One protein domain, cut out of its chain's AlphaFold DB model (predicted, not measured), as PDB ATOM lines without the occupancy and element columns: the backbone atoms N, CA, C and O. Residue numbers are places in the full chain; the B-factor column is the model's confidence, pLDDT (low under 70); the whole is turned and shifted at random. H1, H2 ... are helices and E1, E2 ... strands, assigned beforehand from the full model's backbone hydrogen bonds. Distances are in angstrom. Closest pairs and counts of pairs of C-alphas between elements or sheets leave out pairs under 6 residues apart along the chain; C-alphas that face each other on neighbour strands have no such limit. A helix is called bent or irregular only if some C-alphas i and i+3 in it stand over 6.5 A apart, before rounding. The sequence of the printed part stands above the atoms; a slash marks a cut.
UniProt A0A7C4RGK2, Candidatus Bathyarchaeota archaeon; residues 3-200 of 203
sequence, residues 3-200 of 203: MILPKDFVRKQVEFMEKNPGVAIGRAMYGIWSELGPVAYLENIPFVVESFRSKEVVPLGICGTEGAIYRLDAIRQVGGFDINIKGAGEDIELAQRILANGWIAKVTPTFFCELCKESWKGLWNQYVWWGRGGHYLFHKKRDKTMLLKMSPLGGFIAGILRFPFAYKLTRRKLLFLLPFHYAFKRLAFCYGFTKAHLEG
ATOM      1  N   MET A   3      28.309   8.319 -27.405       89.75
ATOM      2  CA  MET A   3      27.154   7.511 -27.797       89.75
ATOM      3  C   MET A   3      26.533   6.873 -26.562       89.75
ATOM      4  O   MET A   3      27.233   6.290 -25.736       89.75
ATOM      5  N   ILE A   4      25.207   6.925 -26.477       91.69
ATOM      6  CA  ILE A   4      24.440   6.175 -25.489       91.69
ATOM      7  C   ILE A   4      23.992   4.872 -26.146       91.69
ATOM      8  O   ILE A   4      23.226   4.872 -27.116       91.69
ATOM      9  N   LEU A   5      24.487   3.760 -25.601       93.31
ATOM     10  CA  LEU A   5      24.224   2.415 -26.096       93.31
ATOM     11  C   LEU A   5      23.350   1.637 -25.099       93.31
ATOM     12  O   LEU A   5      23.630   1.653 -23.896       93.31
ATOM     13  N   PRO A   6      22.325   0.906 -25.567       93.56
ATOM     14  CA  PRO A   6      21.654  -0.108 -24.759       93.56
ATOM     15  C   PRO A   6      22.640  -1.154 -24.216       93.56
ATOM     16  O   PRO A   6      23.620  -1.499 -24.880       93.56
ATOM     17  N   LYS A   7      22.353  -1.733 -23.042       95.81
ATOM     18  CA  LYS A   7      23.227  -2.745 -22.408       95.81
ATOM     19  C   LYS A   7      23.504  -3.959 -23.305       95.81
ATOM     20  O   LYS A   7      24.560  -4.568 -23.205       95.81
ATOM     21  N   ASP A   8      22.564  -4.313 -24.179       96.44
ATOM     22  CA  ASP A   8      22.666  -5.454 -25.088       96.44
ATOM     23  C   ASP A   8      23.093  -5.076 -26.516       96.44
ATOM     24  O   ASP A   8      23.054  -5.926 -27.409       96.44
ATOM     25  N   PHE A   9      23.525  -3.829 -26.739       95.81
ATOM     26  CA  PHE A   9      23.859  -3.301 -28.062       95.81
ATOM     27  C   PHE A   9      24.913  -4.146 -28.783       95.81
ATOM     28  O   PHE A   9      24.680  -4.595 -29.904       95.81
ATOM     29  N   VAL A  10      26.051  -4.407 -28.129       96.12
ATOM     30  CA  VAL A  10      27.161  -5.172 -28.721       96.12
ATOM     31  C   VAL A  10      26.730  -6.603 -29.035       96.12
ATOM     32  O   VAL A  10      26.954  -7.076 -30.145       96.12
ATOM     33  N   ARG A  11      26.042  -7.269 -28.099       97.69
ATOM     34  CA  ARG A  11      25.535  -8.634 -28.294       97.69
ATOM     35  C   ARG A  11      24.624  -8.722 -29.523       97.69
ATOM     36  O   ARG A  11      24.850  -9.562 -30.383       97.69
ATOM     37  N   LYS A  12      23.646  -7.817 -29.650       97.56
ATOM     38  CA  LYS A  12      22.730  -7.776 -30.803       97.56
ATOM     39  C   LYS A  12      23.452  -7.526 -32.128       97.56
ATOM     40  O   LYS A  12      23.082  -8.111 -33.142       97.56
ATOM     41  N   GLN A  13      24.471  -6.665 -32.127       96.69
ATOM     42  CA  GLN A  13      25.288  -6.403 -33.312       96.69
ATOM     43  C   GLN A  13      26.075  -7.649 -33.740       96.69
ATOM     44  O   GLN A  13      26.084  -7.989 -34.922       96.69
ATOM     45  N   VAL A  14      26.684  -8.363 -32.788       97.50
ATOM     46  CA  VAL A  14      27.416  -9.612 -33.054       97.50
ATOM     47  C   VAL A  14      26.475 -10.696 -33.581       97.50
ATOM     48  O   VAL A  14      26.713 -11.218 -34.668       97.50
ATOM     49  N   GLU A  15      25.358 -10.950 -32.893       98.06
ATOM     50  CA  GLU A  15      24.347 -11.933 -33.317       98.06
ATOM     51  C   GLU A  15      23.826 -11.646 -34.737       98.06
ATOM     52  O   GLU A  15      23.571 -12.564 -35.520       98.06
ATOM     53  N   PHE A  16      23.664 -10.368 -35.098       97.12
ATOM     54  CA  PHE A  16      23.287  -9.976 -36.454       97.12
ATOM     55  C   PHE A  16      24.371 -10.336 -37.478       97.12
ATOM     56  O   PHE A  16      24.056 -10.891 -38.532       97.12
ATOM     57  N   MET A  17      25.637 -10.032 -37.185       97.62
ATOM     58  CA  MET A  17      26.759 -10.283 -38.097       97.62
ATOM     59  C   MET A  17      27.050 -11.775 -38.287       97.62
ATOM     60  O   MET A  17      27.418 -12.185 -39.390       97.62
ATOM     61  N   GLU A  18      26.858 -12.590 -37.249       97.94
ATOM     62  CA  GLU A  18      26.972 -14.053 -37.322       97.94
ATOM     63  C   GLU A  18      25.899 -14.655 -38.238       97.94
ATOM     64  O   GLU A  18      26.197 -15.500 -39.078       97.94
ATOM     65  N   LYS A  19      24.660 -14.153 -38.151       98.00
ATOM     66  CA  LYS A  19      23.544 -14.582 -39.014       98.00
ATOM     67  C   LYS A  19      23.649 -14.080 -40.458       98.00
ATOM     68  O   LYS A  19      22.919 -14.561 -41.320       98.00
ATOM     69  N   ASN A  20      24.519 -13.108 -40.737       97.00
ATOM     70  CA  ASN A  20      24.651 -12.464 -42.045       97.00
ATOM     71  C   ASN A  20      26.119 -12.472 -42.527       97.00
ATOM     72  O   ASN A  20      26.764 -11.419 -42.554       97.00
ATOM     73  N   PRO A  21      26.667 -13.627 -42.954       96.75
ATOM     74  CA  PRO A  21      28.084 -13.756 -43.307       96.75
ATOM     75  C   PRO A  21      28.524 -12.848 -44.467       96.75
ATOM     76  O   PRO A  21      29.648 -12.362 -44.452       96.75
ATOM     77  N   GLY A  22      27.636 -12.547 -45.425       95.62
ATOM     78  CA  GLY A  22      27.910 -11.630 -46.545       95.62
ATOM     79  C   GLY A  22      27.839 -10.134 -46.202       95.62
ATOM     80  O   GLY A  22      28.088  -9.287 -47.059       95.62
ATOM     81  N   VAL A  23      27.482  -9.780 -44.963       95.75
ATOM     82  CA  VAL A  23      27.480  -8.389 -44.494       95.75
ATOM     83  C   VAL A  23      28.828  -8.075 -43.858       95.75
ATOM     84  O   VAL A  23      29.294  -8.798 -42.971       95.75
ATOM     85  N   ALA A  24      29.444  -6.981 -44.306       95.94
ATOM     86  CA  ALA A  24      30.668  -6.444 -43.719       95.94
ATOM     87  C   ALA A  24      30.404  -5.326 -42.719       95.94
ATOM     88  O   ALA A  24      31.199  -5.156 -41.803       95.94
ATOM     89  N   ILE A  25      29.318  -4.569 -42.891       95.44
ATOM     90  CA  ILE A  25      29.001  -3.410 -42.056       95.44
ATOM     91  C   ILE A  25      27.569  -3.559 -41.549       95.44
ATOM     92  O   ILE A  25      26.616  -3.451 -42.322       95.44
ATOM     93  N   GLY A  26      27.423  -3.818 -40.254       94.50
ATOM     94  CA  GLY A  26      26.141  -3.794 -39.562       94.50
ATOM     95  C   GLY A  26      25.981  -2.464 -38.843       94.50
ATOM     96  O   GLY A  26      26.737  -2.174 -37.921       94.50
ATOM     97  N   ARG A  27      25.011  -1.641 -39.236       93.00
ATOM     98  CA  ARG A  27      24.795  -0.335 -38.611       93.00
ATOM     99  C   ARG A  27      23.498  -0.264 -37.821       93.00
ATOM    100  O   ARG A  27      22.433  -0.523 -38.366       93.00
ATOM    101  N   ALA A  28      23.581   0.154 -36.565       93.12
ATOM    102  CA  ALA A  28      22.403   0.403 -35.751       93.12
ATOM    103  C   ALA A  28      21.613   1.628 -36.238       93.12
ATOM    104  O   ALA A  28      22.146   2.533 -36.881       93.12
ATOM    105  N   MET A  29      20.329   1.675 -35.899       91.62
ATOM    106  CA  MET A  29      19.457   2.808 -36.193       91.62
ATOM    107  C   MET A  29      19.712   3.979 -35.238       91.62
ATOM    108  O   MET A  29      19.984   3.782 -34.053       91.62
ATOM    109  N   TYR A  30      19.536   5.207 -35.726       91.12
ATOM    110  CA  TYR A  30      19.543   6.388 -34.863       91.12
ATOM    111  C   TYR A  30      18.266   6.489 -34.036       91.12
ATOM    112  O   TYR A  30      17.152   6.464 -34.565       91.12
ATOM    113  N   GLY A  31      18.450   6.680 -32.736       90.88
ATOM    114  CA  GLY A  31      17.415   7.036 -31.782       90.88
ATOM    115  C   GLY A  31      17.327   8.544 -31.544       90.88
ATOM    116  O   GLY A  31      18.269   9.307 -31.770       90.88
ATOM    117  N   ILE A  32      16.168   8.970 -31.043       87.88
ATOM    118  CA  ILE A  32      15.962  10.326 -30.531       87.88
ATOM    119  C   ILE A  32      16.232  10.303 -29.029       87.88
ATOM    120  O   ILE A  32      15.554   9.586 -28.298       87.88
ATOM    121  N   TRP A  33      17.165  11.136 -28.568       85.56
ATOM    122  CA  TRP A  33      17.335  11.403 -27.143       85.56
ATOM    123  C   TRP A  33      16.489  12.614 -26.732       85.56
ATOM    124  O   TRP A  33      16.561  13.676 -27.356       85.56
ATOM    125  N   SER A  34      15.628  12.445 -25.725       76.88
ATOM    126  CA  SER A  34      14.617  13.444 -25.347       76.88
ATOM    127  C   SER A  34      15.200  14.706 -24.721       76.88
ATOM    128  O   SER A  34      14.565  15.756 -24.812       76.88
ATOM    129  N   GLU A  35      16.391  14.609 -24.132       83.69
ATOM    130  CA  GLU A  35      17.033  15.685 -23.367       83.69
ATOM    131  C   GLU A  35      17.978  16.554 -24.210       83.69
ATOM    132  O   GLU A  35      18.622  17.451 -23.678       83.69
ATOM    133  N   LEU A  36      18.066  16.323 -25.526       84.44
ATOM    134  CA  LEU A  36      18.934  17.123 -26.390       84.44
ATOM    135  C   LEU A  36      18.473  18.581 -26.448       84.44
ATOM    136  O   LEU A  36      17.305  18.872 -26.735       84.44
ATOM    137  N   GLY A  37      19.430  19.499 -26.296       91.94
ATOM    138  CA  GLY A  37      19.216  20.910 -26.594       91.94
ATOM    139  C   GLY A  37      18.801  21.149 -28.060       91.94
ATOM    140  O   GLY A  37      19.016  20.293 -28.927       91.94
ATOM    141  N   PRO A  38      18.235  22.324 -28.398       93.81
ATOM    142  CA  PRO A  38      17.686  22.588 -29.732       93.81
ATOM    143  C   PRO A  38      18.667  22.363 -30.895       93.81
ATOM    144  O   PRO A  38      18.273  21.826 -31.929       93.81
ATOM    145  N   VAL A  39      19.940  22.738 -30.726       94.50
ATOM    146  CA  VAL A  39      20.982  22.569 -31.756       94.50
ATOM    147  C   VAL A  39      21.283  21.090 -31.988       94.50
ATOM    148  O   VAL A  39      21.262  20.629 -33.128       94.50
ATOM    149  N   ALA A  40      21.501  20.333 -30.911       93.25
ATOM    150  CA  ALA A  40      21.772  18.903 -30.994       93.25
ATOM    151  C   ALA A  40      20.567  18.134 -31.553       93.25
ATOM    152  O   ALA A  40      20.733  17.219 -32.355       93.25
ATOM    153  N   TYR A  41      19.344  18.548 -31.208       94.44
ATOM    154  CA  TYR A  41      18.129  17.977 -31.777       94.44
ATOM    155  C   TYR A  41      18.036  18.193 -33.298       94.44
ATOM    156  O   TYR A  41      17.741  17.253 -34.038       94.44
ATOM    157  N   LEU A  42      18.291  19.420 -33.771       94.75
ATOM    158  CA  LEU A  42      18.308  19.747 -35.202       94.75
ATOM    159  C   LEU A  42      19.420  19.010 -35.958       94.75
ATOM    160  O   LEU A  42      19.235  18.678 -37.130       94.75
ATOM    161  N   GLU A  43      20.544  18.729 -35.295       93.62
ATOM    162  CA  GLU A  43      21.636  17.951 -35.876       93.62
ATOM    163  C   GLU A  43      21.333  16.452 -35.942       93.62
ATOM    164  O   GLU A  43      21.609  15.840 -36.969       93.62
ATOM    165  N   ASN A  44      20.718  15.872 -34.906       92.56
ATOM    166  CA  ASN A  44      20.411  14.440 -34.846       92.56
ATOM    167  C   ASN A  44      19.242  14.052 -35.775       92.56
ATOM    168  O   ASN A  44      19.294  13.047 -36.487       92.56
ATOM    169  N   ILE A  45      18.174  14.860 -35.821       93.06
ATOM    170  CA  ILE A  45      16.917  14.461 -36.475       93.06
ATOM    171  C   ILE A  45      17.044  13.973 -37.933       93.06
ATOM    172  O   ILE A  45      16.310  13.052 -38.299       93.06
ATOM    173  N   PRO A  46      17.946  14.485 -38.793       90.31
ATOM    174  CA  PRO A  46      18.087  13.951 -40.139       90.31
ATOM    175  C   PRO A  46      18.625  12.521 -40.176       90.31
ATOM    176  O   PRO A  46      18.223  11.761 -41.057       90.31
ATOM    177  N   PHE A  47      19.501  12.151 -39.239       89.69
ATOM    178  CA  PHE A  47      20.038  10.795 -39.130       89.69
ATOM    179  C   PHE A  47      18.965   9.810 -38.670       89.69
ATOM    180  O   PHE A  47      18.845   8.716 -39.224       89.69
ATOM    181  N   VAL A  48      18.117  10.240 -37.733       90.81
ATOM    182  CA  VAL A  48      16.920   9.501 -37.315       90.81
ATOM    183  C   VAL A  48      15.996   9.281 -38.509       90.81
ATOM    184  O   VAL A  48      15.681   8.143 -38.844       90.81
ATOM    185  N   VAL A  49      15.596  10.355 -39.199       90.50
ATOM    186  CA  VAL A  49      14.694  10.266 -40.358       90.50
ATOM    187  C   VAL A  49      15.245   9.312 -41.410       90.50
ATOM    188  O   VAL A  49      14.498   8.485 -41.929       90.50
ATOM    189  N   GLU A  50      16.537   9.402 -41.720       87.19
ATOM    190  CA  GLU A  50      17.137   8.526 -42.718       87.19
ATOM    191  C   GLU A  50      17.198   7.066 -42.249       87.19
ATOM    192  O   GLU A  50      16.879   6.179 -43.035       87.19
ATOM    193  N   SER A  51      17.488   6.808 -40.970       86.25
ATOM    194  CA  SER A  51      17.458   5.451 -40.396       86.25
ATOM    195  C   SER A  51      16.071   4.808 -40.506       86.25
ATOM    196  O   SER A  51      15.957   3.628 -40.821       86.25
ATOM    197  N   PHE A  52      14.999   5.583 -40.313       84.38
ATOM    198  CA  PHE A  52      13.626   5.083 -40.460       84.38
ATOM    199  C   PHE A  52      13.197   4.877 -41.919       84.38
ATOM    200  O   PHE A  52      12.313   4.059 -42.191       84.38
ATOM    201  N   ARG A  53      13.786   5.620 -42.864       84.06
ATOM    202  CA  ARG A  53      13.521   5.456 -44.303       84.06
ATOM    203  C   ARG A  53      14.273   4.265 -44.881       84.06
ATOM    204  O   ARG A  53      13.705   3.493 -45.649       84.06
ATOM    205  N   SER A  54      15.529   4.122 -44.492       75.31
ATOM    206  CA  SER A  54      16.464   3.139 -45.015       75.31
ATOM    207  C   SER A  54      16.460   1.902 -44.115       75.31
ATOM    208  O   SER A  54      17.390   1.662 -43.359       75.31
ATOM    209  N   LYS A  55      15.360   1.135 -44.162       70.56
ATOM    210  CA  LYS A  55      15.107  -0.007 -43.258       70.56
ATOM    211  C   LYS A  55      16.083  -1.178 -43.416       70.56
ATOM    212  O   LYS A  55      16.228  -1.959 -42.484       70.56
ATOM    213  N   GLU A  56      16.718  -1.319 -44.579       73.75
ATOM    214  CA  GLU A  56      17.559  -2.488 -44.888       73.75
ATOM    215  C   GLU A  56      18.956  -2.117 -45.385       73.75
ATOM    216  O   GLU A  56      19.938  -2.749 -44.993       73.75
ATOM    217  N   VAL A  57      19.065  -1.083 -46.222       78.81
ATOM    218  CA  VAL A  57      20.327  -0.649 -46.832       78.81
ATOM    219  C   VAL A  57      20.893   0.525 -46.051       78.81
ATOM    220  O   VAL A  57      20.174   1.480 -45.783       78.81
ATOM    221  N   VAL A  58      22.186   0.500 -45.726       75.31
ATOM    222  CA  VAL A  58      22.844   1.666 -45.119       75.31
ATOM    223  C   VAL A  58      23.199   2.669 -46.220       75.31
ATOM    224  O   VAL A  58      23.961   2.324 -47.126       75.31
ATOM    225  N   PRO A  59      22.702   3.918 -46.177       68.44
ATOM    226  CA  PRO A  59      23.102   4.921 -47.153       68.44
ATOM    227  C   PRO A  59      24.589   5.247 -46.995       68.44
ATOM    228  O   PRO A  59      25.031   5.612 -45.908       68.44
ATOM    229  N   LEU A  60      25.343   5.199 -48.099       61.59
ATOM    230  CA  LEU A  60      26.790   5.467 -48.133       61.59
ATOM    231  C   LEU A  60      27.195   6.782 -47.456       61.59
ATOM    232  O   LEU A  60      28.229   6.850 -46.801       61.59
ATOM    233  N   GLY A  61      26.372   7.826 -47.599       59.03
ATOM    234  CA  GLY A  61      26.613   9.137 -46.988       59.03
ATOM    235  C   GLY A  61      26.463   9.162 -45.468       59.03
ATOM    236  O   GLY A  61      26.673  10.208 -44.861       59.03
ATOM    237  N   ILE A  62      26.068   8.038 -44.870       57.59
ATOM    238  CA  ILE A  62      25.955   7.856 -43.433       57.59
ATOM    239  C   ILE A  62      26.710   6.599 -42.978       57.59
ATOM    240  O   ILE A  62      26.581   6.206 -41.833       57.59
ATOM    241  N   CYS A  63      27.527   5.952 -43.812       57.19
ATOM    242  CA  CYS A  63      28.374   4.838 -43.370       57.19
ATOM    243  C   CYS A  63      29.580   5.340 -42.555       57.19
ATOM    244  O   CYS A  63      30.722   5.153 -42.966       57.19
ATOM    245  N   GLY A  64      29.322   6.006 -41.430       65.25
ATOM    246  CA  GLY A  64      30.343   6.289 -40.430       65.25
ATOM    247  C   GLY A  64      30.617   5.076 -39.538       65.25
ATOM    248  O   GLY A  64      29.930   4.051 -39.620       65.25
ATOM    249  N   THR A  65      31.616   5.179 -38.663       74.50
ATOM    250  CA  THR A  65      31.883   4.148 -37.632       74.50
ATOM    251  C   THR A  65      30.881   4.182 -36.473       74.50
ATOM    252  O   THR A  65      30.747   3.213 -35.726       74.50
ATOM    253  N   GLU A  66      30.131   5.272 -36.339       84.19
ATOM    254  CA  GLU A  66      29.170   5.488 -35.260       84.19
ATOM    255  C   GLU A  66      28.026   4.470 -35.288       84.19
ATOM    256  O   GLU A  66      27.337   4.284 -36.302       84.19
ATOM    257  N   GLY A  67      27.836   3.797 -34.150       89.25
ATOM    258  CA  GLY A  67      26.821   2.763 -33.978       89.25
ATOM    259  C   GLY A  67      26.975   1.569 -34.928       89.25
ATOM    260  O   GLY A  67      26.009   0.830 -35.129       89.25
ATOM    261  N   ALA A  68      28.149   1.372 -35.532       92.56
ATOM    262  CA  ALA A  68      28.392   0.329 -36.518       92.56
ATOM    263  C   ALA A  68      29.345  -0.757 -35.999       92.56
ATOM    264  O   ALA A  68      30.250  -0.502 -35.209       92.56
ATOM    265  N   ILE A  69      29.145  -1.981 -36.482       95.00
ATOM    266  CA  ILE A  69      30.060  -3.109 -36.333       95.00
ATOM    267  C   ILE A  69      30.608  -3.486 -37.708       95.00
ATOM    268  O   ILE A  69      29.871  -3.515 -38.697       95.00
ATOM    269  N   TYR A  70      31.905  -3.779 -37.767       95.81
ATOM    270  CA  TYR A  70      32.598  -4.129 -39.000       95.81
ATOM    271  C   TYR A  70      33.161  -5.544 -38.923       95.81
ATOM    272  O   TYR A  70      33.694  -5.965 -37.895       95.81
ATOM    273  N   ARG A  71      33.090  -6.268 -40.039       96.75
ATOM    274  CA  ARG A  71      33.764  -7.555 -40.203       96.75
ATOM    275  C   ARG A  71      35.256  -7.325 -40.411       96.75
ATOM    276  O   ARG A  71      35.659  -6.611 -41.329       96.75
ATOM    277  N   LEU A  72      36.074  -7.975 -39.586       96.81
ATOM    278  CA  LEU A  72      37.526  -7.816 -39.625       96.81
ATOM    279  C   LEU A  72      38.126  -8.212 -40.982       96.81
ATOM    280  O   LEU A  72      38.991  -7.507 -41.495       96.81
ATOM    281  N   ASP A  73      37.635  -9.292 -41.588       97.38
ATOM    282  CA  ASP A  73      38.133  -9.759 -42.886       97.38
ATOM    283  C   ASP A  73      37.888  -8.733 -43.994       97.38
ATOM    284  O   ASP A  73      38.784  -8.466 -44.789       97.38
ATOM    285  N   ALA A  74      36.723  -8.079 -43.990       97.00
ATOM    286  CA  ALA A  74      36.405  -7.029 -44.951       97.00
ATOM    287  C   ALA A  74      37.334  -5.813 -44.798       97.00
ATOM    288  O   ALA A  74      37.802  -5.265 -45.793       97.00
ATOM    289  N   ILE A  75      37.661  -5.420 -43.558       96.81
ATOM    290  CA  ILE A  75      38.634  -4.347 -43.288       96.81
ATOM    291  C   ILE A  75      40.024  -4.737 -43.809       96.81
ATOM    292  O   ILE A  75      40.691  -3.932 -44.462       96.81
ATOM    293  N   ARG A  76      40.470  -5.967 -43.525       97.75
ATOM    294  CA  ARG A  76      41.790  -6.468 -43.941       97.75
ATOM    295  C   ARG A  76      41.921  -6.536 -45.459       97.75
ATOM    296  O   ARG A  76      42.945  -6.114 -45.983       97.75
ATOM    297  N   GLN A  77      40.883  -6.995 -46.155       97.25
ATOM    298  CA  GLN A  77      40.866  -7.104 -47.617       97.25
ATOM    299  C   GLN A  77      41.072  -5.766 -48.326       97.25
ATOM    300  O   GLN A  77      41.688  -5.724 -49.386       97.25
ATOM    301  N   VAL A  78      40.596  -4.666 -47.739       96.44
ATOM    302  CA  VAL A  78      40.787  -3.332 -48.321       96.44
ATOM    303  C   VAL A  78      42.030  -2.613 -47.803       96.44
ATOM    304  O   VAL A  78      42.301  -1.508 -48.261       96.44
ATOM    305  N   GLY A  79      42.795  -3.212 -46.884       96.56
ATOM    306  CA  GLY A  79      44.034  -2.640 -46.345       96.56
ATOM    307  C   GLY A  79      43.856  -1.706 -45.142       96.56
ATOM    308  O   GLY A  79      44.758  -0.932 -44.843       96.56
ATOM    309  N   GLY A  80      42.717  -1.755 -44.441       95.19
ATOM    310  CA  GLY A  80      42.486  -0.936 -43.243       95.19
ATOM    311  C   GLY A  80      42.225   0.548 -43.525       95.19
ATOM    312  O   GLY A  80      41.930   0.932 -44.657       95.19
ATOM    313  N   PHE A  81      42.281   1.384 -42.484       95.00
ATOM    314  CA  PHE A  81      42.055   2.835 -42.574       95.00
ATOM    315  C   PHE A  81      43.203   3.557 -43.294       95.00
ATOM    316  O   PHE A  81      44.368   3.193 -43.143       95.00
ATOM    317  N   ASP A  82      42.878   4.612 -44.048       94.00
ATOM    318  CA  ASP A  82      43.885   5.478 -44.670       94.00
ATOM    319  C   ASP A  82      44.454   6.467 -43.642       94.00
ATOM    320  O   ASP A  82      43.815   7.458 -43.287       94.00
ATOM    321  N   ILE A  83      45.679   6.204 -43.190       93.50
ATOM    322  CA  ILE A  83      46.387   7.013 -42.187       93.50
ATOM    323  C   ILE A  83      46.774   8.419 -42.673       93.50
ATOM    324  O   ILE A  83      47.195   9.253 -41.873       93.50
ATOM    325  N   ASN A  84      46.650   8.702 -43.972       92.62
ATOM    326  CA  ASN A  84      46.964  10.020 -44.527       92.62
ATOM    327  C   ASN A  84      45.818  11.024 -44.334       92.62
ATOM    328  O   ASN A  84      46.020  12.232 -44.489       92.62
ATOM    329  N   ILE A  85      44.625  10.548 -43.962       92.06
ATOM    330  CA  ILE A  85      43.493  11.401 -43.612       92.06
ATOM    331  C   ILE A  85      43.743  11.992 -42.218       92.06
ATOM    332  O   ILE A  85      43.583  11.338 -41.196       92.06
ATOM    333  N   LYS A  86      44.122  13.271 -42.179       87.56
ATOM    334  CA  LYS A  86      44.285  14.093 -40.963       87.56
ATOM    335  C   LYS A  86      43.006  14.862 -40.580       87.56
ATOM    336  O   LYS A  86      42.988  15.600 -39.596       87.56
ATOM    337  N   GLY A  87      41.966  14.761 -41.409       84.62
ATOM    338  CA  GLY A  87      40.634  15.339 -41.199       84.62
ATOM    339  C   GLY A  87      39.606  14.265 -40.843       84.62
ATOM    340  O   GLY A  87      39.978  13.182 -40.417       84.62
ATOM    341  N   ALA A  88      38.324  14.561 -41.048       89.75
ATOM    342  CA  ALA A  88      37.262  13.560 -40.935       89.75
ATOM    343  C   ALA A  88      37.032  12.787 -42.243       89.75
ATOM    344  O   ALA A  88      37.332  13.286 -43.331       89.75
ATOM    345  N   GLY A  89      36.383  11.630 -42.139       89.12
ATOM    346  CA  GLY A  89      35.871  10.865 -43.280       89.12
ATOM    347  C   GLY A  89      36.709   9.639 -43.632       89.12
ATOM    348  O   GLY A  89      36.498   9.035 -44.682       89.12
ATOM    349  N   GLU A  90      37.642   9.267 -42.759       92.50
ATOM    350  CA  GLU A  90      38.366   7.998 -42.774       92.50
ATOM    351  C   GLU A  90      37.426   6.791 -42.734       92.50
ATOM    352  O   GLU A  90      37.662   5.788 -43.407       92.50
ATOM    353  N   ASP A  91      36.325   6.913 -41.999       91.00
ATOM    354  CA  ASP A  91      35.295   5.894 -41.863       91.00
ATOM    355  C   ASP A  91      34.458   5.728 -43.136       91.00
ATOM    356  O   ASP A  91      34.317   4.615 -43.645       91.00
ATOM    357  N   ILE A  92      33.975   6.834 -43.707       89.88
ATOM    358  CA  ILE A  92      33.230   6.846 -44.970       89.88
ATOM    359  C   ILE A  92      34.117   6.325 -46.103       89.88
ATOM    360  O   ILE A  92      33.657   5.570 -46.963       89.88
ATOM    361  N   GLU A  93      35.392   6.713 -46.123       92.81
ATOM    362  CA  GLU A  93      36.347   6.253 -47.125       92.81
ATOM    363  C   GLU A  93      36.580   4.740 -47.031       92.81
ATOM    364  O   GLU A  93      36.497   4.062 -48.064       92.81
ATOM    365  N   LEU A  94      36.778   4.215 -45.815       93.75
ATOM    366  CA  LEU A  94      36.911   2.783 -45.553       93.75
ATOM    367  C   LEU A  94      35.647   2.024 -45.969       93.75
ATOM    368  O   LEU A  94      35.734   1.043 -46.709       93.75
ATOM    369  N   ALA A  95      34.469   2.487 -45.546       93.25
ATOM    370  CA  ALA A  95      33.199   1.861 -45.888       93.25
ATOM    371  C   ALA A  95      32.981   1.819 -47.406       93.25
ATOM    372  O   ALA A  95      32.563   0.798 -47.950       93.25
ATOM    373  N   GLN A  96      33.321   2.895 -48.119       91.38
ATOM    374  CA  GLN A  96      33.237   2.932 -49.578       91.38
ATOM    375  C   GLN A  96      34.178   1.921 -50.243       91.38
ATOM    376  O   GLN A  96      33.766   1.282 -51.209       91.38
ATOM    377  N   ARG A  97      35.405   1.729 -49.736       93.69
ATOM    378  CA  ARG A  97      36.313   0.685 -50.243       93.69
ATOM    379  C   ARG A  97      35.782  -0.721 -49.974       93.69
ATOM    380  O   ARG A  97      35.816  -1.549 -50.878       93.69
ATOM    381  N   ILE A  98      35.258  -0.977 -48.773       94.94
ATOM    382  CA  ILE A  98      34.653  -2.269 -48.407       94.94
ATOM    383  C   ILE A  98      33.518  -2.614 -49.375       94.94
ATOM    384  O   ILE A  98      33.486  -3.709 -49.933       94.94
ATOM    385  N   LEU A  99      32.621  -1.662 -49.629       92.81
ATOM    386  CA  LEU A  99      31.474  -1.865 -50.514       92.81
ATOM    387  C   LEU A  99      31.881  -1.978 -51.989       92.81
ATOM    388  O   LEU A  99      31.318  -2.789 -52.718       92.81
ATOM    389  N   ALA A 100      32.904  -1.239 -52.426       92.75
ATOM    390  CA  ALA A 100      33.477  -1.396 -53.764       92.75
ATOM    391  C   ALA A 100      34.139  -2.771 -53.973       92.75
ATOM    392  O   ALA A 100      34.280  -3.209 -55.111       92.75
ATOM    393  N   ASN A 101      34.512  -3.468 -52.894       95.12
ATOM    394  CA  ASN A 101      35.047  -4.830 -52.928       95.12
ATOM    395  C   ASN A 101      33.944  -5.914 -52.905       95.12
ATOM    396  O   ASN A 101      34.237  -7.090 -52.727       95.12
ATOM    397  N   GLY A 102      32.670  -5.535 -53.080       94.50
ATOM    398  CA  GLY A 102      31.541  -6.465 -53.216       94.50
ATOM    399  C   GLY A 102      30.843  -6.842 -51.908       94.50
ATOM    400  O   GLY A 102      29.868  -7.593 -51.930       94.50
ATOM    401  N   TRP A 103      31.291  -6.311 -50.769       95.56
ATOM    402  CA  TRP A 103      30.605  -6.509 -49.495       95.56
ATOM    403  C   TRP A 103      29.299  -5.717 -49.398       95.56
ATOM    404  O   TRP A 103      29.079  -4.738 -50.110       95.56
ATOM    405  N   ILE A 104      28.450  -6.109 -48.445       94.19
ATOM    406  CA  ILE A 104      27.160  -5.465 -48.182       94.19
ATOM    407  C   ILE A 104      27.197  -4.725 -46.837       94.19
ATOM    408  O   ILE A 104      27.759  -5.221 -45.855       94.19
ATOM    409  N   ALA A 105      26.550  -3.559 -46.778       93.00
ATOM    410  CA  ALA A 105      26.203  -2.871 -45.537       93.00
ATOM    411  C   ALA A 105      24.698  -2.984 -45.277       93.00
ATOM    412  O   ALA A 105      23.896  -2.721 -46.177       93.00
ATOM    413  N   LYS A 106      24.310  -3.340 -44.050       93.12
ATOM    414  CA  LYS A 106      22.904  -3.447 -43.640       93.12
ATOM    415  C   LYS A 106      22.616  -2.722 -42.336       93.12
ATOM    416  O   LYS A 106      23.477  -2.625 -41.460       93.12
ATOM    417  N   VAL A 107      21.381  -2.247 -42.213       91.69
ATOM    418  CA  VAL A 107      20.860  -1.759 -40.936       91.69
ATOM    419  C   VAL A 107      20.557  -2.948 -40.024       91.69
ATOM    420  O   VAL A 107      20.017  -3.962 -40.467       91.69
ATOM    421  N   THR A 108      20.931  -2.839 -38.754       92.56
ATOM    422  CA  THR A 108      20.700  -3.866 -37.737       92.56
ATOM    423  C   THR A 108      19.501  -3.497 -36.866       92.56
ATOM    424  O   THR A 108      19.195  -2.314 -36.695       92.56
ATOM    425  N   PRO A 109      18.790  -4.484 -36.289       90.25
ATOM    426  CA  PRO A 109      17.578  -4.252 -35.501       90.25
ATOM    427  C   PRO A 109      17.903  -3.777 -34.072       90.25
ATOM    428  O   PRO A 109      17.354  -4.268 -33.088       90.25
ATOM    429  N   THR A 110      18.835  -2.838 -33.942       92.69
ATOM    430  CA  THR A 110      19.226  -2.196 -32.686       92.69
ATOM    431  C   THR A 110      19.320  -0.691 -32.901       92.69
ATOM    432  O   THR A 110      19.330  -0.218 -34.037       92.69
ATOM    433  N   PHE A 111      19.357   0.074 -31.817       92.69
ATOM    434  CA  PHE A 111      19.413   1.529 -31.872       92.69
ATOM    435  C   PHE A 111      20.504   2.075 -30.959       92.69
ATOM    436  O   PHE A 111      20.891   1.440 -29.977       92.69
ATOM    437  N   PHE A 112      20.973   3.272 -31.279       93.19
ATOM    438  CA  PHE A 112      21.845   4.066 -30.426       93.19
ATOM    439  C   PHE A 112      21.416   5.527 -30.463       93.19
ATOM    440  O   PHE A 112      20.772   5.966 -31.417       93.19
ATOM    441  N   CYS A 113      21.785   6.284 -29.439       91.44
ATOM    442  CA  CYS A 113      21.595   7.727 -29.427       91.44
ATOM    443  C   CYS A 113      22.959   8.407 -29.484       91.44
ATOM    444  O   CYS A 113      23.833   8.118 -28.668       91.44
ATOM    445  N   GLU A 114      23.133   9.315 -30.435       88.50
ATOM    446  CA  GLU A 114      24.334  10.138 -30.527       88.50
ATOM    447  C   GLU A 114      24.154  11.427 -29.714       88.50
ATOM    448  O   GLU A 114      23.120  12.098 -29.805       88.50
ATOM    449  N   LEU A 115      25.172  11.785 -28.930       88.69
ATOM    450  CA  LEU A 115      25.241  13.060 -28.226       88.69
ATOM    451  C   LEU A 115      25.894  14.108 -29.131       88.69
ATOM    452  O   LEU A 115      27.093  14.386 -29.057       88.69
ATOM    453  N   CYS A 116      25.080  14.683 -30.018       88.44
ATOM    454  CA  CYS A 116      25.518  15.733 -30.932       88.44
ATOM    455  C   CYS A 116      25.962  17.001 -30.181       88.44
ATOM    456  O   CYS A 116      25.584  17.255 -29.037       88.44
ATOM    457  N   LYS A 117      26.736  17.860 -30.857       91.38
ATOM    458  CA  LYS A 117      27.155  19.151 -30.292       91.38
ATOM    459  C   LYS A 117      25.946  20.024 -29.962       91.38
ATOM    460  O   LYS A 117      25.116  20.306 -30.823       91.38
ATOM    461  N   GLU A 118      25.906  20.521 -28.731       91.38
ATOM    462  CA  GLU A 118      24.789  21.339 -28.245       91.38
ATOM    463  C   GLU A 118      24.940  22.836 -28.532       91.38
ATOM    464  O   GLU A 118      23.972  23.588 -28.439       91.38
ATOM    465  N   SER A 119      26.142  23.286 -28.905       95.00
ATOM    466  CA  SER A 119      26.412  24.692 -29.212       95.00
ATOM    467  C   SER A 119      26.713  24.913 -30.690       95.00
ATOM    468  O   SER A 119      27.401  24.116 -31.333       95.00
ATOM    469  N   TRP A 120      26.280  26.062 -31.212       96.19
ATOM    470  CA  TRP A 120      26.593  26.500 -32.574       96.19
ATOM    471  C   TRP A 120      28.099  26.590 -32.833       96.19
ATOM    472  O   TRP A 120      28.558  26.195 -33.898       96.19
ATOM    473  N   LYS A 121      28.885  27.045 -31.847       96.94
ATOM    474  CA  LYS A 121      30.353  27.088 -31.938       96.94
ATOM    475  C   LYS A 121      30.956  25.684 -32.038       96.94
ATOM    476  O   LYS A 121      31.840  25.456 -32.859       96.94
ATOM    477  N   GLY A 122      30.474  24.742 -31.224       95.62
ATOM    478  CA  GLY A 122      30.913  23.347 -31.281       95.62
ATOM    479  C   GLY A 122      30.591  22.707 -32.630       95.62
ATOM    480  O   GLY A 122      31.458  22.078 -33.233       95.62
ATOM    481  N   LEU A 123      29.374  22.938 -33.127       95.00
ATOM    482  CA  LEU A 123      28.934  22.460 -34.432       95.00
ATOM    483  C   LEU A 123      29.745  23.084 -35.574       95.00
ATOM    484  O   LEU A 123      30.183  22.371 -36.472       95.00
ATOM    485  N   TRP A 124      30.004  24.393 -35.520       97.44
ATOM    486  CA  TRP A 124      30.849  25.088 -36.492       97.44
ATOM    487  C   TRP A 124      32.229  24.441 -36.577       97.44
ATOM    488  O   TRP A 124      32.640  24.011 -37.649       97.44
ATOM    489  N   ASN A 125      32.917  24.297 -35.442       96.81
ATOM    490  CA  ASN A 125      34.256  23.709 -35.398       96.81
ATOM    491  C   ASN A 125      34.279  22.279 -35.955       96.81
ATOM    492  O   ASN A 125      35.182  21.931 -36.715       96.81
ATOM    493  N   GLN A 126      33.268  21.471 -35.620       94.62
ATOM    494  CA  GLN A 126      33.118  20.122 -36.156       94.62
ATOM    495  C   GLN A 126      32.959  20.137 -37.680       94.62
ATOM    496  O   GLN A 126      33.679  19.428 -38.375       94.62
ATOM    497  N   TYR A 127      32.074  20.977 -38.219       95.25
ATOM    498  CA  TYR A 127      31.857  21.045 -39.662       95.25
ATOM    499  C   TYR A 127      33.035  21.664 -40.420       95.25
ATOM    500  O   TYR A 127      33.291  21.256 -41.549       95.25
ATOM    501  N   VAL A 128      33.801  22.575 -39.815       96.62
ATOM    502  CA  VAL A 128      35.080  23.049 -40.370       96.62
ATOM    503  C   VAL A 128      36.077  21.893 -40.481       96.62
ATOM    504  O   VAL A 128      36.699  21.710 -41.529       96.62
ATOM    505  N   TRP A 129      36.204  21.072 -39.436       95.38
ATOM    506  CA  TRP A 129      37.058  19.882 -39.465       95.38
ATOM    507  C   TRP A 129      36.588  18.859 -40.514       95.38
ATOM    508  O   TRP A 129      37.402  18.319 -41.268       95.38
ATOM    509  N   TRP A 130      35.274  18.668 -40.651       93.75
ATOM    510  CA  TRP A 130      34.689  17.840 -41.710       93.75
ATOM    511  C   TRP A 130      34.952  18.402 -43.105       93.75
ATOM    512  O   TRP A 130      35.254  17.639 -44.017       93.75
ATOM    513  N   GLY A 131      34.901  19.724 -43.275       94.31
ATOM    514  CA  GLY A 131      35.251  20.400 -44.522       94.31
ATOM    515  C   GLY A 131      36.688  20.120 -44.952       94.31
ATOM    516  O   GLY A 131      36.934  19.791 -46.112       94.31
ATOM    517  N   ARG A 132      37.624  20.164 -43.995       95.12
ATOM    518  CA  ARG A 132      39.034  19.820 -44.220       95.12
ATOM    519  C   ARG A 132      39.206  18.370 -44.674       95.12
ATOM    520  O   ARG A 132      39.917  18.114 -45.639       95.12
ATOM    521  N   GLY A 133      38.539  17.427 -44.012       93.38
ATOM    522  CA  GLY A 133      38.535  16.022 -44.430       93.38
ATOM    523  C   GLY A 133      37.900  15.808 -45.806       93.38
ATOM    524  O   GLY A 133      38.436  15.101 -46.659       93.38
ATOM    525  N   GLY A 134      36.807  16.521 -46.073       92.44
ATOM    526  CA  GLY A 134      36.130  16.499 -47.359       92.44
ATOM    527  C   GLY A 134      36.993  16.983 -48.523       92.44
ATOM    528  O   GLY A 134      36.877  16.438 -49.615       92.44
ATOM    529  N   HIS A 135      37.878  17.953 -48.298       93.94
ATOM    530  CA  HIS A 135      38.843  18.406 -49.304       93.94
ATOM    531  C   HIS A 135      39.817  17.297 -49.716       93.94
ATOM    532  O   HIS A 135      39.950  17.011 -50.906       93.94
ATOM    533  N   TYR A 136      40.376  16.572 -48.747       93.81
ATOM    534  CA  TYR A 136      41.211  15.403 -49.028       93.81
ATOM    535  C   TYR A 136      40.453  14.334 -49.833       93.81
ATOM    536  O   TYR A 136      40.936  13.845 -50.856       93.81
ATOM    537  N   LEU A 137      39.222  13.999 -49.422       91.69
ATOM    538  CA  LEU A 137      38.397  13.014 -50.133       91.69
ATOM    539  C   LEU A 137      38.022  13.473 -51.548       91.69
ATOM    540  O   LEU A 137      37.987  12.651 -52.468       91.69
ATOM    541  N   PHE A 138      37.776  14.771 -51.735       91.81
ATOM    542  CA  PHE A 138      37.516  15.367 -53.039       91.81
ATOM    543  C   PHE A 138      38.698  15.161 -53.989       91.81
ATOM    544  O   PHE A 138      38.485  14.716 -55.115       91.81
ATOM    545  N   HIS A 139      39.932  15.403 -53.546       91.12
ATOM    546  CA  HIS A 139      41.117  15.183 -54.379       91.12
ATOM    547  C   HIS A 139      41.387  13.703 -54.644       91.12
ATOM    548  O   HIS A 139      41.665  13.327 -55.787       91.12
ATOM    549  N   LYS A 140      41.205  12.851 -53.630       90.50
ATOM    550  CA  LYS A 140      41.384  11.400 -53.756       90.50
ATOM    551  C   LYS A 140      40.409  10.768 -54.757       90.50
ATOM    552  O   LYS A 140      40.798   9.885 -55.514       90.50
ATOM    553  N   LYS A 141      39.141  11.202 -54.770       86.75
ATOM    554  CA  LYS A 141      38.071  10.587 -55.589       86.75
ATOM    555  C   LYS A 141      37.682  11.386 -56.830       86.75
ATOM    556  O   LYS A 141      37.010  10.852 -57.705       86.75
ATOM    557  N   ARG A 142      38.085  12.657 -56.908       85.12
ATOM    558  CA  ARG A 142      37.722  13.618 -57.964       85.12
ATOM    559  C   ARG A 142      36.205  13.761 -58.176       85.12
ATOM    560  O   ARG A 142      35.748  14.031 -59.288       85.12
ATOM    561  N   ASP A 143      35.414  13.603 -57.110       81.38
ATOM    562  CA  ASP A 143      33.949  13.697 -57.167       81.38
ATOM    563  C   ASP A 143      33.485  15.158 -57.274       81.38
ATOM    564  O   ASP A 143      33.317  15.871 -56.282       81.38
ATOM    565  N   LYS A 144      33.207  15.599 -58.504       81.00
ATOM    566  CA  LYS A 144      32.702  16.950 -58.790       81.00
ATOM    567  C   LYS A 144      31.321  17.221 -58.182       81.00
ATOM    568  O   LYS A 144      30.985  18.380 -57.945       81.00
ATOM    569  N   THR A 145      30.526  16.188 -57.885       81.38
ATOM    570  CA  THR A 145      29.197  16.365 -57.272       81.38
ATOM    571  C   THR A 145      29.287  16.851 -55.828       81.38
ATOM    572  O   THR A 145      28.329  17.426 -55.302       81.38
ATOM    573  N   MET A 146      30.440  16.653 -55.186       80.12
ATOM    574  CA  MET A 146      30.704  17.095 -53.825       80.12
ATOM    575  C   MET A 146      30.592  18.617 -53.694       80.12
ATOM    576  O   MET A 146      29.922  19.090 -52.778       80.12
ATOM    577  N   LEU A 147      31.118  19.381 -54.657       81.69
ATOM    578  CA  LEU A 147      31.080  20.850 -54.638       81.69
ATOM    579  C   LEU A 147      29.644  21.393 -54.615       81.69
ATOM    580  O   LEU A 147      29.328  22.298 -53.842       81.69
ATOM    581  N   LEU A 148      28.740  20.785 -55.389       78.88
ATOM    582  CA  LEU A 148      27.327  21.169 -55.396       78.88
ATOM    583  C   LEU A 148      26.665  20.890 -54.036       78.88
ATOM    584  O   LEU A 148      25.959  21.744 -53.489       78.88
ATOM    585  N   LYS A 149      26.940  19.712 -53.457       79.38
ATOM    586  CA  LYS A 149      26.419  19.269 -52.150       79.38
ATOM    587  C   LYS A 149      26.967  20.086 -50.973       79.38
ATOM    588  O   LYS A 149      26.367  20.068 -49.896       79.38
ATOM    589  N   MET A 150      28.091  20.777 -51.161       84.69
ATOM    590  CA  MET A 150      28.741  21.609 -50.149       84.69
ATOM    591  C   MET A 150      28.189  23.031 -50.065       84.69
ATOM    592  O   MET A 150      28.413  23.697 -49.057       84.69
ATOM    593  N   SER A 151      27.478  23.506 -51.090       90.75
ATOM    594  CA  SER A 151      26.996  24.889 -51.113       90.75
ATOM    595  C   SER A 151      26.005  25.175 -49.966       90.75
ATOM    596  O   SER A 151      25.141  24.337 -49.673       90.75
ATOM    597  N   PRO A 152      26.063  26.362 -49.328       93.00
ATOM    598  CA  PRO A 152      25.074  26.763 -48.325       93.00
ATOM    599  C   PRO A 152      23.635  26.728 -48.855       93.00
ATOM    600  O   PRO A 152      22.736  26.262 -48.156       93.00
ATOM    601  N   LEU A 153      23.430  27.125 -50.116       93.56
ATOM    602  CA  LEU A 153      22.138  27.046 -50.804       93.56
ATOM    603  C   LEU A 153      21.660  25.598 -50.968       93.56
ATOM    604  O   LEU A 153      20.509  25.289 -50.658       93.56
ATOM    605  N   GLY A 154      22.548  24.688 -51.377       90.81
ATOM    606  CA  GLY A 154      22.248  23.258 -51.434       90.81
ATOM    607  C   GLY A 154      21.884  22.690 -50.061       90.81
ATOM    608  O   GLY A 154      20.959  21.888 -49.950       90.81
ATOM    609  N   GLY A 155      22.552  23.153 -48.997       92.38
ATOM    610  CA  GLY A 155      22.177  22.872 -47.611       92.38
ATOM    611  C   GLY A 155      20.755  23.325 -47.286       92.38
ATOM    612  O   GLY A 155      19.942  22.520 -46.834       92.38
ATOM    613  N   PHE A 156      20.436  24.585 -47.563       95.38
ATOM    614  CA  PHE A 156      19.117  25.154 -47.299       95.38
ATOM    615  C   PHE A 156      17.992  24.357 -47.980       95.38
ATOM    616  O   PHE A 156      17.056  23.909 -47.315       95.38
ATOM    617  N   ILE A 157      18.135  24.081 -49.284       94.62
ATOM    618  CA  ILE A 157      17.191  23.258 -50.058       94.62
ATOM    619  C   ILE A 157      17.078  21.855 -49.449       94.62
ATOM    620  O   ILE A 157      15.981  21.336 -49.247       94.62
ATOM    621  N   ALA A 158      18.209  21.243 -49.090       91.62
ATOM    622  CA  ALA A 158      18.240  19.929 -48.459       91.62
ATOM    623  C   ALA A 158      17.502  19.887 -47.107       91.62
ATOM    624  O   ALA A 158      16.942  18.839 -46.768       91.62
ATOM    625  N   GLY A 159      17.495  20.987 -46.349       94.06
ATOM    626  CA  GLY A 159      16.715  21.123 -45.121       94.06
ATOM    627  C   GLY A 159      15.215  21.279 -45.387       94.06
ATOM    628  O   GLY A 159      14.422  20.618 -44.716       94.06
ATOM    629  N   ILE A 160      14.818  22.045 -46.415       95.56
ATOM    630  CA  ILE A 160      13.410  22.151 -46.852       95.56
ATOM    631  C   ILE A 160      12.863  20.776 -47.235       95.56
ATOM    632  O   ILE A 160      11.806  20.375 -46.761       95.56
ATOM    633  N   LEU A 161      13.602  20.016 -48.046       93.81
ATOM    634  CA  LEU A 161      13.158  18.702 -48.515       93.81
ATOM    635  C   LEU A 161      13.047  17.666 -47.383       93.81
ATOM    636  O   LEU A 161      12.254  16.728 -47.475       93.81
ATOM    637  N   ARG A 162      13.830  17.816 -46.308       91.69
ATOM    638  CA  ARG A 162      13.801  16.912 -45.143       91.69
ATOM    639  C   ARG A 162      12.744  17.286 -44.111       91.69
ATOM    640  O   ARG A 162      12.283  16.406 -43.383       91.69
ATOM    641  N   PHE A 163      12.349  18.557 -44.058       94.38
ATOM    642  CA  PHE A 163      11.404  19.071 -43.072       94.38
ATOM    643  C   PHE A 163      10.087  18.271 -42.996       94.38
ATOM    644  O   PHE A 163       9.743  17.869 -41.884       94.38
ATOM    645  N   PRO A 164       9.377  17.946 -44.100       94.69
ATOM    646  CA  PRO A 164       8.096  17.240 -44.014       94.69
ATOM    647  C   PRO A 164       8.204  15.870 -43.334       94.69
ATOM    648  O   PRO A 164       7.350  15.504 -42.528       94.69
ATOM    649  N   PHE A 165       9.278  15.128 -43.616       93.50
ATOM    650  CA  PHE A 165       9.517  13.809 -43.028       93.50
ATOM    651  C   PHE A 165       9.864  13.911 -41.545       93.50
ATOM    652  O   PHE A 165       9.268  13.208 -40.728       93.50
ATOM    653  N   ALA A 166      10.770  14.826 -41.189       93.81
ATOM    654  CA  ALA A 166      11.124  15.090 -39.798       93.81
ATOM    655  C   ALA A 166       9.896  15.533 -38.989       93.81
ATOM    656  O   ALA A 166       9.647  15.028 -37.894       93.81
ATOM    657  N   TYR A 167       9.084  16.433 -39.552       95.44
ATOM    658  CA  TYR A 167       7.899  16.960 -38.888       95.44
ATOM    659  C   TYR A 167       6.816  15.898 -38.729       95.44
ATOM    660  O   TYR A 167       6.210  15.804 -37.664       95.44
ATOM    661  N   LYS A 168       6.602  15.048 -39.739       94.50
ATOM    662  CA  LYS A 168       5.681  13.909 -39.635       94.50
ATOM    663  C   LYS A 168       6.094  12.948 -38.516       94.50
ATOM    664  O   LYS A 168       5.213  12.442 -37.825       94.50
ATOM    665  N   LEU A 169       7.398  12.725 -38.339       92.00
ATOM    666  CA  LEU A 169       7.937  11.798 -37.344       92.00
ATOM    667  C   LEU A 169       7.803  12.316 -35.905       92.00
ATOM    668  O   LEU A 169       7.474  11.538 -35.018       92.00
ATOM    669  N   THR A 170       8.046  13.608 -35.656       93.19
ATOM    670  CA  THR A 170       8.185  14.119 -34.274       93.19
ATOM    671  C   THR A 170       7.190  15.202 -33.883       93.19
ATOM    672  O   THR A 170       7.082  15.531 -32.703       93.19
ATOM    673  N   ARG A 171       6.486  15.790 -34.860       94.50
ATOM    674  CA  ARG A 171       5.523  16.892 -34.688       94.50
ATOM    675  C   ARG A 171       6.094  18.134 -33.987       94.50
ATOM    676  O   ARG A 171       5.339  18.991 -33.530       94.50
ATOM    677  N   ARG A 172       7.423  18.287 -33.927       94.19
ATOM    678  CA  ARG A 172       8.076  19.423 -33.257       94.19
ATOM    679  C   ARG A 172       8.187  20.641 -34.172       94.19
ATOM    680  O   ARG A 172       8.768  20.568 -35.252       94.19
ATOM    681  N   LYS A 173       7.718  21.800 -33.693       95.50
ATOM    682  CA  LYS A 173       7.818  23.088 -34.412       95.50
ATOM    683  C   LYS A 173       9.263  23.562 -34.602       95.50
ATOM    684  O   LYS A 173       9.552  24.247 -35.569       95.50
ATOM    685  N   LEU A 174      10.193  23.146 -33.740       95.38
ATOM    686  CA  LEU A 174      11.619  23.478 -33.878       95.38
ATOM    687  C   LEU A 174      12.178  23.150 -35.279       95.38
ATOM    688  O   LEU A 174      13.075  23.829 -35.766       95.38
ATOM    689  N   LEU A 175      11.605  22.152 -35.956       95.50
ATOM    690  CA  LEU A 175      12.016  21.719 -37.288       95.50
ATOM    691  C   LEU A 175      11.830  22.773 -38.387       95.50
ATOM    692  O   LEU A 175      12.457  22.640 -39.435       95.50
ATOM    693  N   PHE A 176      11.061  23.844 -38.160       96.12
ATOM    694  CA  PHE A 176      11.033  24.992 -39.077       96.12
ATOM    695  C   PHE A 176      12.419  25.640 -39.251       96.12
ATOM    696  O   PHE A 176      12.680  26.266 -40.274       96.12
ATOM    697  N   LEU A 177      13.333  25.444 -38.294       97.12
ATOM    698  CA  LEU A 177      14.710  25.936 -38.366       97.12
ATOM    699  C   LEU A 177      15.660  25.009 -39.142       97.12
ATOM    700  O   LEU A 177      16.814  25.371 -39.369       97.12
ATOM    701  N   LEU A 178      15.203  23.830 -39.579       95.75
ATOM    702  CA  LEU A 178      16.050  22.833 -40.239       95.75
ATOM    703  C   LEU A 178      16.741  23.349 -41.523       95.75
ATOM    704  O   LEU A 178      17.929  23.065 -41.688       95.75
ATOM    705  N   PRO A 179      16.090  24.136 -42.410       97.19
ATOM    706  CA  PRO A 179      16.765  24.750 -43.560       97.19
ATOM    707  C   PRO A 179      17.942  25.648 -43.164       97.19
ATOM    708  O   PRO A 179      19.026  25.546 -43.741       97.19
ATOM    709  N   PHE A 180      17.762  26.482 -42.140       97.25
ATOM    710  CA  PHE A 180      18.794  27.402 -41.656       97.25
ATOM    711  C   PHE A 180      19.947  26.656 -40.984       97.25
ATOM    712  O   PHE A 180      21.111  26.956 -41.244       97.25
ATOM    713  N   HIS A 181      19.631  25.625 -40.197       96.69
ATOM    714  CA  HIS A 181      20.623  24.730 -39.599       96.69
ATOM    715  C   HIS A 181      21.513  24.073 -40.662       96.69
ATOM    716  O   HIS A 181      22.740  24.052 -40.552       96.69
ATOM    717  N   TYR A 182      20.908  23.587 -41.749       95.44
ATOM    718  CA  TYR A 182      21.657  23.012 -42.863       95.44
ATOM    719  C   TYR A 182      22.493  24.042 -43.630       95.44
ATOM    720  O   TYR A 182      23.606  23.724 -44.051       95.44
ATOM    721  N   ALA A 183      21.989  25.256 -43.835       96.81
ATOM    722  CA  ALA A 183      22.774  26.313 -44.467       96.81
ATOM    723  C   ALA A 183      24.008  26.663 -43.616       96.81
ATOM    724  O   ALA A 183      25.123  26.705 -44.136       96.81
ATOM    725  N   PHE A 184      23.823  26.810 -42.299       97.38
ATOM    726  CA  PHE A 184      24.891  27.085 -41.336       97.38
ATOM    727  C   PHE A 184      26.000  26.028 -41.389       97.38
ATOM    728  O   PHE A 184      27.176  26.354 -41.557       97.38
ATOM    729  N   LYS A 185      25.638  24.743 -41.315       95.81
ATOM    730  CA  LYS A 185      26.629  23.662 -41.301       95.81
ATOM    731  C   LYS A 185      27.373  23.523 -42.634       95.81
ATOM    732  O   LYS A 185      28.558  23.198 -42.661       95.81
ATOM    733  N   ARG A 186      26.706  23.820 -43.756       95.56
ATOM    734  CA  ARG A 186      27.345  23.861 -45.082       95.56
ATOM    735  C   ARG A 186      28.288  25.045 -45.242       95.56
ATOM    736  O   ARG A 186      29.339  24.877 -45.852       95.56
ATOM    737  N   LEU A 187      27.977  26.192 -44.643       96.94
ATOM    738  CA  LEU A 187      28.896  27.328 -44.598       96.94
ATOM    739  C   LEU A 187      30.185  26.977 -43.840       96.94
ATOM    740  O   LEU A 187      31.275  27.179 -44.372       96.94
ATOM    741  N   ALA A 188      30.064  26.376 -42.651       97.19
ATOM    742  CA  ALA A 188      31.208  25.904 -41.867       97.19
ATOM    743  C   ALA A 188      32.055  24.871 -42.637       97.19
ATOM    744  O   ALA A 188      33.279  24.976 -42.698       97.19
ATOM    745  N   PHE A 189      31.399  23.907 -43.291       95.94
ATOM    746  CA  PHE A 189      32.070  22.921 -44.138       95.94
ATOM    747  C   PHE A 189      32.833  23.573 -45.294       95.94
ATOM    748  O   PHE A 189      33.997  23.256 -45.526       95.94
ATOM    749  N   CYS A 190      32.191  24.497 -46.012       96.06
ATOM    750  CA  CYS A 190      32.807  25.224 -47.119       96.06
ATOM    751  C   CYS A 190      34.043  26.003 -46.648       96.06
ATOM    752  O   CYS A 190      35.098  25.911 -47.267       96.06
ATOM    753  N   TYR A 191      33.949  26.685 -45.501       96.81
ATOM    754  CA  TYR A 191      35.089  27.373 -44.897       96.81
ATOM    755  C   TYR A 191      36.261  26.416 -44.622       96.81
ATOM    756  O   TYR A 191      37.394  26.699 -45.013       96.81
ATOM    757  N   GLY A 192      35.994  25.265 -43.998       96.06
ATOM    758  CA  GLY A 192      37.020  24.259 -43.716       96.06
ATOM    759  C   GLY A 192      37.674  23.680 -44.970       96.06
ATOM    760  O   GLY A 192      38.891  23.512 -45.009       96.06
ATOM    761  N   PHE A 193      36.879  23.432 -46.010       95.19
ATOM    762  CA  PHE A 193      37.365  22.950 -47.300       95.19
ATOM    763  C   PHE A 193      38.265  23.978 -47.994       95.19
ATOM    764  O   PHE A 193      39.373  23.648 -48.406       95.19
ATOM    765  N   THR A 194      37.822  25.235 -48.093       95.50
ATOM    766  CA  THR A 194      38.608  26.307 -48.722       95.50
ATOM    767  C   THR A 194      39.912  26.541 -47.972       95.50
ATOM    768  O   THR A 194      40.962  26.677 -48.591       95.50
ATOM    769  N   LYS A 195      39.873  26.521 -46.635       96.69
ATOM    770  CA  LYS A 195      41.080  26.622 -45.812       96.69
ATOM    771  C   LYS A 195      42.063  25.482 -46.104       96.69
ATOM    772  O   LYS A 195      43.246  25.741 -46.281       96.69
ATOM    773  N   ALA A 196      41.580  24.244 -46.197       95.50
ATOM    774  CA  ALA A 196      42.411  23.086 -46.528       95.50
ATOM    775  C   ALA A 196      43.069  23.199 -47.912       95.50
ATOM    776  O   ALA A 196      44.252  22.897 -48.051       95.50
ATOM    777  N   HIS A 197      42.320  23.701 -48.897       95.25
ATOM    778  CA  HIS A 197      42.833  23.961 -50.238       95.25
ATOM    779  C   HIS A 197      43.963  24.999 -50.239       95.25
ATOM    780  O   HIS A 197      45.010  24.760 -50.833       95.25
ATOM    781  N   LEU A 198      43.788  26.116 -49.526       96.75
ATOM    782  CA  LEU A 198      44.815  27.159 -49.397       96.75
ATOM    783  C   LEU A 198      46.074  26.666 -48.667       96.75
ATOM    784  O   LEU A 198      47.174  27.124 -48.956       96.75
ATOM    785  N   GLU A 199      45.918  25.726 -47.734       95.94
ATOM    786  CA  GLU A 199      47.024  25.089 -47.007       95.94
ATOM    787  C   GLU A 199      47.709  23.959 -47.802       95.94
ATOM    788  O   GLU A 199      48.677  23.377 -47.315       95.94
ATOM    789  N   GLY A 200      47.213  23.604 -48.993       93.31
ATOM    790  CA  GLY A 200      47.767  22.517 -49.806       93.31
ATOM    791  C   GLY A 200      47.523  21.108 -49.241       93.31
ATOM    792  O   GLY A 200      48.151  20.149 -49.677       93.31
TER     793      GLY A 200
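Overview. This is residues 3 to 200 of the 203 residues of a protein of Candidatus Bathyarchaeota archaeon (UniProt A0A7C4RGK2). The model has two parts: a slab of helices in which H5, H6 and H7 pack on the long helix H8, and across from it a small three-stranded sheet with H1 on one face and the short helices H3 and H4 near one end of the strands. H2 bridges the two parts at one side, packing on the sheet and on H7 and H8, while the unnamed stretch of residues 54 to 67 loops into the space between them. The printed part has 198 residues, with eight named helices and three named strands in the order H1 E1 H2 E2 H3 H4 E3 H5 H6 H7 H8. The sheet is mixed, in the order E2 E1 E3, and the class is mostly helix. The whole is compact, with a radius of gyration of the C-alphas of 17.1 A and spans of 44 by 42 by 24 A.

Along the chain. H1 covers residues 9 to 19, 15.7 A long, beginning at C-alpha 9 at (23.859, -3.301, -28.062). E1, residues 23 to 30, is 19.3 A long, and H2, residues 38 to 53, is 22.9 A long. E2 covers residues 68 to 70, H3 residues 72 to 77, and H4 residues 90 to 100, 15.3 A long. E3, residues 104 to 115, is 27.3 A long and bends by 87 degrees at Pro 109, whose C-alpha is at (17.578, -4.252, -35.501). H5 covers residues 120 to 141, 30.2 A long, and H6 residues 145 to 150. H7, residues 152 to 170, is 25.3 A long. H8, residues 173 to 198, is 40.1 A long and ends at C-alpha 198 at (44.815, 27.159, -49.397). H8 is irregular, with C-alphas 176 and 179 7.3 A apart; H2 and H7 are irregular only just, with C-alphas 43 and 46 6.8 A apart and C-alphas 161 and 164 6.9 A apart.

Arrangement. H8 is the hub, touching four helices. H5 touches it at a steep tilt of 52 degrees, the same way, with the C-alphas of Val 128 and Gly 192 closest at 4.1 A. H7 and H8 form a helical hairpin at a shallow tilt of 34 degrees, only just short of steep, with Gly 159 and Pro 179 closest at 3.9 A between C-alphas. H6 touches H8 at Met 150 and Arg 186, whose C-alphas are 5.7 A apart. H2 touches H8 about perpendicular, at 85 degrees, with the C-alphas of Leu 42 and Leu 178 closest at 6.3 A. It also touches H7, with the C-alphas of Val 49 and Ala 166 closest at 6.0 A. H2 is on the sheet, over E1 and E3, at a height over the sheet of 9.3 A. H1 lies on the opposite face, at a height of 8.3 A. E1 and E3 are parallel, with N 27 and O 106 2.9 A apart, within hydrogen-bond range. E2 and E1 are antiparallel, with N 69 and O 26 2.8 A apart, also within range. H3 only grazes the sheet, with residues 72 to 75, and touches H4, the C-alphas of Ala 74 and Ile 98 being 6.1 A apart. H4 is on the sheet, and H5 is close but not clearly touching it, at Glu 93 and Leu 137, C-alphas 7.7 A apart. Every O i to N i+4 pair is within hydrogen-bond range in H1, H3, H4, H5 and H6; the counts are 10 of 12 in H2, 13 of 15 in H7 and 18 of 22 in H8.

Size, cuts and confidence. The two C-alphas farthest apart, those of Lys 19 and Leu 198, are 48.0 A apart. The printed part has no cut. The links H2 to E2 and H3 to H4 are long. The mean pLDDT of the printed part is 91.5, and residues 59 to 64 are under 70.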